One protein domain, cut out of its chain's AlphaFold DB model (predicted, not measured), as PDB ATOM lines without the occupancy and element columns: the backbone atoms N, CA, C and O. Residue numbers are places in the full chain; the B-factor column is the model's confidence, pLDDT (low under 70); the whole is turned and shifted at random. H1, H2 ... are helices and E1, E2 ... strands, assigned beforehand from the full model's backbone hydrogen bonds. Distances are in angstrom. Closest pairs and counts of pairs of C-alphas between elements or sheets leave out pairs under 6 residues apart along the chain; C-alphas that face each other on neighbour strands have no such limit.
ATOM      1  N   PRO A1003     197.274 128.084 179.757       46.47
ATOM      2  CA  PRO A1003     197.067 129.252 178.908       46.47
ATOM      3  C   PRO A1003     198.370 129.962 178.523       46.47
ATOM      4  O   PRO A1003     198.965 130.698 179.302       46.47
ATOM      5  N   CYS A1004     198.771 129.808 177.266       48.06
ATOM      6  CA  CYS A1004     199.535 130.818 176.536       48.06
ATOM      7  C   CYS A1004     198.710 131.146 175.289       48.06
ATOM      8  O   CYS A1004     198.742 130.399 174.312       48.06
ATOM      9  N   MET A1005     197.878 132.184 175.368       63.25
ATOM     10  CA  MET A1005     197.015 132.614 174.265       63.25
ATOM     11  C   MET A1005     197.718 133.739 173.502       63.25
ATOM     12  O   MET A1005     198.055 134.749 174.107       63.25
ATOM     13  N   PHE A1006     197.948 133.564 172.199       76.75
ATOM     14  CA  PHE A1006     198.556 134.577 171.323       76.75
ATOM     15  C   PHE A1006     197.523 135.047 170.301       76.75
ATOM     16  O   PHE A1006     196.852 134.209 169.701       76.75
ATOM     17  N   ARG A1007     197.380 136.354 170.080       78.38
ATOM     18  CA  ARG A1007     196.358 136.929 169.190       78.38
ATOM     19  C   ARG A1007     196.675 136.695 167.721       78.38
ATOM     20  O   ARG A1007     195.783 136.383 166.934       78.38
ATOM     21  N   ASP A1008     197.951 136.793 167.364       82.81
ATOM     22  CA  ASP A1008     198.433 136.608 166.003       82.81
ATOM     23  C   ASP A1008     199.828 135.954 165.950       82.81
ATOM     24  O   ASP A1008     200.505 135.733 166.962       82.81
ATOM     25  N   CYS A1009     200.275 135.620 164.738       86.94
ATOM     26  CA  CYS A1009     201.597 135.048 164.514       86.94
ATOM     27  C   CYS A1009     202.737 136.019 164.863       86.94
ATOM     28  O   CYS A1009     203.841 135.569 165.170       86.94
ATOM     29  N   ALA A1010     202.503 137.333 164.834       87.44
ATOM     30  CA  ALA A1010     203.509 138.341 165.155       87.44
ATOM     31  C   ALA A1010     203.784 138.403 166.665       87.44
ATOM     32  O   ALA A1010     204.929 138.577 167.086       87.44
ATOM     33  N   GLU A1011     202.760 138.221 167.489       83.12
ATOM     34  CA  GLU A1011     202.868 138.085 168.938       83.12
ATOM     35  C   GLU A1011     203.559 136.783 169.323       83.12
ATOM     36  O   GLU A1011     204.524 136.790 170.088       83.12
ATOM     37  N   LEU A1012     203.151 135.682 168.696       81.81
ATOM     38  CA  LEU A1012     203.803 134.390 168.859       81.81
ATOM     39  C   LEU A1012     205.296 134.449 168.464       81.81
ATOM     40  O   LEU A1012     206.153 133.867 169.132       81.81
ATOM     41  N   ARG A1013     205.636 135.205 167.411       82.75
ATOM     42  CA  ARG A1013     207.021 135.457 166.986       82.75
ATOM     43  C   ARG A1013     207.809 136.255 168.022       82.75
ATOM     44  O   ARG A1013     208.940 135.884 168.334       82.75
ATOM     45  N   ARG A1014     207.224 137.324 168.571       79.50
ATOM     46  CA  ARG A1014     207.831 138.122 169.655       79.50
ATOM     47  C   ARG A1014     208.026 137.301 170.930       79.50
ATOM     48  O   ARG A1014     209.015 137.499 171.627       79.50
ATOM     49  N   ALA A1015     207.148 136.330 171.175       69.69
ATOM     50  CA  ALA A1015     207.265 135.364 172.262       69.69
ATOM     51  C   ALA A1015     208.363 134.297 172.043       69.69
ATOM     52  O   ALA A1015     208.568 133.444 172.902       69.69
ATOM     53  N   GLY A1016     209.096 134.348 170.922       71.38
ATOM     54  CA  GLY A1016     210.260 133.500 170.656       71.38
ATOM     55  C   GLY A1016     210.000 132.320 169.719       71.38
ATOM     56  O   GLY A1016     210.908 131.520 169.489       71.38
ATOM     57  N   ALA A1017     208.803 132.200 169.134       73.06
ATOM     58  CA  ALA A1017     208.536 131.159 168.148       73.06
ATOM     59  C   ALA A1017     209.324 131.405 166.853       73.06
ATOM     60  O   ALA A1017     209.210 132.449 166.198       73.06
ATOM     61  N   THR A1018     210.133 130.418 166.461       78.50
ATOM     62  CA  THR A1018     211.035 130.541 165.307       78.50
ATOM     63  C   THR A1018     210.705 129.642 164.122       78.50
ATOM     64  O   THR A1018     211.208 129.889 163.028       78.50
ATOM     65  N   SER A1019     209.831 128.653 164.306       75.19
ATOM     66  CA  SER A1019     209.443 127.686 163.278       75.19
ATOM     67  C   SER A1019     208.166 128.079 162.539       75.19
ATOM     68  O   SER A1019     207.179 128.463 163.162       75.19
ATOM     69  N   ASP A1020     208.145 127.906 161.220       75.44
ATOM     70  CA  ASP A1020     206.897 127.949 160.450       75.44
ATOM     71  C   ASP A1020     205.987 126.791 160.877       75.44
ATOM     72  O   ASP A1020     206.465 125.692 161.174       75.44
ATOM     73  N   GLY A1021     204.673 127.003 160.902       73.69
ATOM     74  CA  GLY A1021     203.743 125.936 161.269       73.69
ATOM     75  C   GLY A1021     202.337 126.415 161.586       73.69
ATOM     76  O   GLY A1021     202.050 127.604 161.574       73.69
ATOM     77  N   THR A1022     201.436 125.475 161.866       75.12
ATOM     78  CA  THR A1022     200.073 125.798 162.300       75.12
ATOM     79  C   THR A1022     200.020 125.970 163.810       75.12
ATOM     80  O   THR A1022     200.253 125.007 164.542       75.12
ATOM     81  N   TYR A1023     199.619 127.153 164.260       75.69
ATOM     82  CA  TYR A1023     199.498 127.508 165.669       75.69
ATOM     83  C   TYR A1023     198.048 127.829 166.033       75.69
ATOM     84  O   TYR A1023     197.245 128.185 165.170       75.69
ATOM     85  N   ALA A1024     197.700 127.648 167.308       72.75
ATOM     86  CA  ALA A1024     196.429 128.106 167.852       72.75
ATOM     87  C   ALA A1024     196.582 129.575 168.256       72.75
ATOM     88  O   ALA A1024     197.420 129.897 169.096       72.75
ATOM     89  N   LEU A1025     195.795 130.437 167.627       77.44
ATOM     90  CA  LEU A1025     195.746 131.870 167.867       77.44
ATOM     91  C   LEU A1025     194.376 132.228 168.440       77.44
ATOM     92  O   LEU A1025     193.400 131.522 168.195       77.44
ATOM     93  N   VAL A1026     194.282 133.315 169.191       74.06
ATOM     94  CA  VAL A1026     193.043 133.799 169.811       74.06
ATOM     95  C   VAL A1026     192.859 135.263 169.406       74.06
ATOM     96  O   VAL A1026     193.197 136.159 170.179       74.06
ATOM     97  N   PRO A1027     192.386 135.536 168.173       67.50
ATOM     98  CA  PRO A1027     192.258 136.906 167.668       67.50
ATOM     99  C   PRO A1027     191.269 137.734 168.503       67.50
ATOM    100  O   PRO A1027     191.456 138.936 168.680       67.50
ATOM    101  N   GLN A1028     190.246 137.066 169.053       59.28
ATOM    102  CA  GLN A1028     189.241 137.621 169.958       59.28
ATOM    103  C   GLN A1028     189.082 136.722 171.200       59.28
ATOM    104  O   GLN A1028     189.170 135.494 171.070       59.28
ATOM    105  N   PRO A1029     188.834 137.294 172.394       52.62
ATOM    106  CA  PRO A1029     188.595 136.524 173.615       52.62
ATOM    107  C   PRO A1029     187.484 135.479 173.423       52.62
ATOM    108  O   PRO A1029     186.411 135.786 172.915       52.62
ATOM    109  N   GLY A1030     187.747 134.222 173.798       52.50
ATOM    110  CA  GLY A1030     186.778 133.120 173.685       52.50
ATOM    111  C   GLY A1030     186.750 132.378 172.338       52.50
ATOM    112  O   GLY A1030     186.133 131.315 172.260       52.50
ATOM    113  N   ALA A1031     187.464 132.852 171.308       53.97
ATOM    114  CA  ALA A1031     187.491 132.230 169.979       53.97
ATOM    115  C   ALA A1031     188.918 131.856 169.533       53.97
ATOM    116  O   ALA A1031     189.639 132.652 168.930       53.97
ATOM    117  N   ALA A1032     189.329 130.613 169.802       64.88
ATOM    118  CA  ALA A1032     190.607 130.083 169.326       64.88
ATOM    119  C   ALA A1032     190.505 129.585 167.873       64.88
ATOM    120  O   ALA A1032     189.700 128.708 167.551       64.88
ATOM    121  N   VAL A1033     191.371 130.095 167.001       72.56
ATOM    122  CA  VAL A1033     191.462 129.748 165.579       72.56
ATOM    123  C   VAL A1033     192.839 129.159 165.284       72.56
ATOM    124  O   VAL A1033     193.858 129.638 165.769       72.56
ATOM    125  N   ARG A1034     192.901 128.101 164.472       74.62
ATOM    126  CA  ARG A1034     194.181 127.562 163.990       74.62
ATOM    127  C   ARG A1034     194.590 128.284 162.712       74.62
ATOM    128  O   ARG A1034     193.875 128.179 161.721       74.62
ATOM    129  N   ALA A1035     195.746 128.938 162.713       75.38
ATOM    130  CA  ALA A1035     196.298 129.597 161.529       75.38
ATOM    131  C   ALA A1035     197.728 129.118 161.242       75.38
ATOM    132  O   ALA A1035     198.449 128.699 162.148       75.38
ATOM    133  N   GLU A1036     198.135 129.137 159.970       81.12
ATOM    134  CA  GLU A1036     199.521 128.866 159.576       81.12
ATOM    135  C   GLU A1036     200.340 130.154 159.746       81.12
ATOM    136  O   GLU A1036     200.018 131.185 159.159       81.12
ATOM    137  N   CYS A1037     201.378 130.095 160.576       84.69
ATOM    138  CA  CYS A1037     202.313 131.183 160.792       84.69
ATOM    139  C   CYS A1037     203.586 130.957 159.985       84.69
ATOM    140  O   CYS A1037     204.225 129.909 160.114       84.69
ATOM    141  N   ASP A1038     203.974 131.962 159.209       83.31
ATOM    142  CA  ASP A1038     205.292 132.047 158.592       83.31
ATOM    143  C   ASP A1038     206.196 132.897 159.499       83.31
ATOM    144  O   ASP A1038     206.030 134.104 159.695       83.31
ATOM    145  N   MET A1039     207.132 132.202 160.130       81.81
ATOM    146  CA  MET A1039     208.127 132.691 161.068       81.81
ATOM    147  C   MET A1039     209.492 132.885 160.390       81.81
ATOM    148  O   MET A1039     210.445 133.290 161.051       81.81
ATOM    149  N   THR A1040     209.641 132.632 159.093       77.50
ATOM    150  CA  THR A1040     210.945 132.693 158.415       77.50
ATOM    151  C   THR A1040     211.034 133.815 157.385       77.50
ATOM    152  O   THR A1040     212.090 134.442 157.256       77.50
ATOM    153  N   THR A1041     209.945 134.126 156.686       75.00
ATOM    154  CA  THR A1041     209.886 135.142 155.635       75.00
ATOM    155  C   THR A1041     209.930 136.551 156.227       75.00
ATOM    156  O   THR A1041     209.125 136.907 157.082       75.00
ATOM    157  N   ASP A1042     210.872 137.375 155.756       72.56
ATOM    158  CA  ASP A1042     210.998 138.803 156.097       72.56
ATOM    159  C   ASP A1042     210.881 139.118 157.604       72.56
ATOM    160  O   ASP A1042     210.067 139.931 158.040       72.56
ATOM    161  N   GLY A1043     211.659 138.403 158.426       75.31
ATOM    162  CA  GLY A1043     211.666 138.570 159.886       75.31
ATOM    163  C   GLY A1043     210.660 137.697 160.646       75.31
ATOM    164  O   GLY A1043     210.801 137.558 161.866       75.31
ATOM    165  N   GLY A1044     209.740 137.025 159.946       82.06
ATOM    166  CA  GLY A1044     208.717 136.143 160.515       82.06
ATOM    167  C   GLY A1044     207.526 136.893 161.111       82.06
ATOM    168  O   GLY A1044     207.452 138.115 161.035       82.06
ATOM    169  N   GLY A1045     206.595 136.161 161.725       84.25
ATOM    170  CA  GLY A1045     205.412 136.744 162.364       84.25
ATOM    171  C   GLY A1045     204.245 137.004 161.414       84.25
ATOM    172  O   GLY A1045     203.350 137.780 161.733       84.25
ATOM    173  N   TRP A1046     204.239 136.368 160.247       88.12
ATOM    174  CA  TRP A1046     203.159 136.481 159.276       88.12
ATOM    175  C   TRP A1046     202.050 135.478 159.560       88.12
ATOM    176  O   TRP A1046     202.316 134.286 159.700       88.12
ATOM    177  N   THR A1047     200.806 135.945 159.553       88.19
ATOM    178  CA  THR A1047     199.619 135.088 159.567       88.19
ATOM    179  C   THR A1047     199.185 134.819 158.129       88.19
ATOM    180  O   THR A1047     198.854 135.743 157.383       88.19
ATOM    181  N   LEU A1048     199.198 133.557 157.703       82.31
ATOM    182  CA  LEU A1048     198.777 133.158 156.361       82.31
ATOM    183  C   LEU A1048     197.247 133.045 156.296       82.31
ATOM    184  O   LEU A1048     196.654 132.246 157.020       82.31
ATOM    185  N   ILE A1049     196.620 133.799 155.389       78.06
ATOM    186  CA  ILE A1049     195.153 133.846 155.234       78.06
ATOM    187  C   ILE A1049     194.652 133.187 153.943       78.06
ATOM    188  O   ILE A1049     193.501 132.766 153.872       78.06
ATOM    189  N   GLN A1050     195.513 133.012 152.935       74.19
ATOM    190  CA  GLN A1050     195.181 132.251 151.727       74.19
ATOM    191  C   GLN A1050     196.423 131.592 151.128       74.19
ATOM    192  O   GLN A1050     197.477 132.213 151.003       74.19
ATOM    193  N   ARG A1051     196.295 130.335 150.692       71.12
ATOM    194  CA  ARG A1051     197.331 129.609 149.943       71.12
ATOM    195  C   ARG A1051     196.687 128.680 148.924       71.12
ATOM    196  O   ARG A1051     195.936 127.779 149.288       71.12
ATOM    197  N   ARG A1052     196.992 128.883 147.644       67.50
ATOM    198  CA  ARG A1052     196.521 128.056 146.523       67.50
ATOM    199  C   ARG A1052     197.720 127.514 145.752       67.50
ATOM    200  O   ARG A1052     198.687 128.231 145.517       67.50
ATOM    201  N   ALA A1053     197.642 126.248 145.363       61.00
ATOM    202  CA  ALA A1053     198.541 125.586 144.424       61.00
ATOM    203  C   ALA A1053     197.706 124.649 143.534       61.00
ATOM    204  O   ALA A1053     196.615 124.240 143.947       61.00
ATOM    205  N   SER A1054     198.169 124.346 142.317       50.81
ATOM    206  CA  SER A1054     197.451 123.468 141.382       50.81
ATOM    207  C   SER A1054     197.114 122.100 142.010       50.81
ATOM    208  O   SER A1054     197.824 121.578 142.870       50.81
TER     209      SER A1054
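This is residues 1003 to 1054 of the 1266 residues of the protein "Kelch-like protein 20" of Amphibalanus amphitrite (UniProt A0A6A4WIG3). A long, strongly twisted hairpin of E1 and E2 is joined at one end by E3, which pairs with the last residues of E2 and then bends away, and the short helix H1 stands end-on over one face of this sheet. The printed part has 52 residues, with the named elements H1, E1, E2 and E3 along it. The sheet's order is E1, E2, E3, antiparallel throughout, and the class is mostly strand. The whole is compact, with a radius of gyration of the C-alphas of 11.0 A, and flat, spanning 35 by 24 by 12 A.

Begin at Pro 1003 and go on to C-alpha 1009 at (201.597, 135.048, 164.514), where H1 begins; it covers residues 1009 to 1014, 8.6 A. Next find E1, residues 1021 to 1028, 20.6 A, and E2, residues 1031 to 1038, 21.1 A. E3, residues 1046 to 1053, runs 19.0 A to C-alpha 1053 at (198.541, 125.586, 144.424).

Look first at the hairpin E1 and E2, where N 1023 and O 1035 are 2.9 A apart, within hydrogen-bond range. In the hairpin E2 and E3, N 1048 and O 1036 are 2.9 A apart, also within range; E3 bends by 68 degrees at residue 1049. The edge strands E1 and E3 are apart. H1 is on the sheet at a height of 8.7 A and stands up from it at 80 degrees. The closest C-alphas of H1 and E3 are those of Cys 1009 and Thr 1047, 5.3 A. In H1 every O i to N i+4 pair is within hydrogen-bond range.

The C-alphas of Pro 1003 and Ser 1054, the two farthest apart, are 38.0 A apart. The printed part has no cut; the link E1 to E2 is tight, the other two short. The mean pLDDT of the printed part is 73.5; look for values under 70 at residues 1003 to 1005, 1015, 1027 to 1032 and 1052 to 1054.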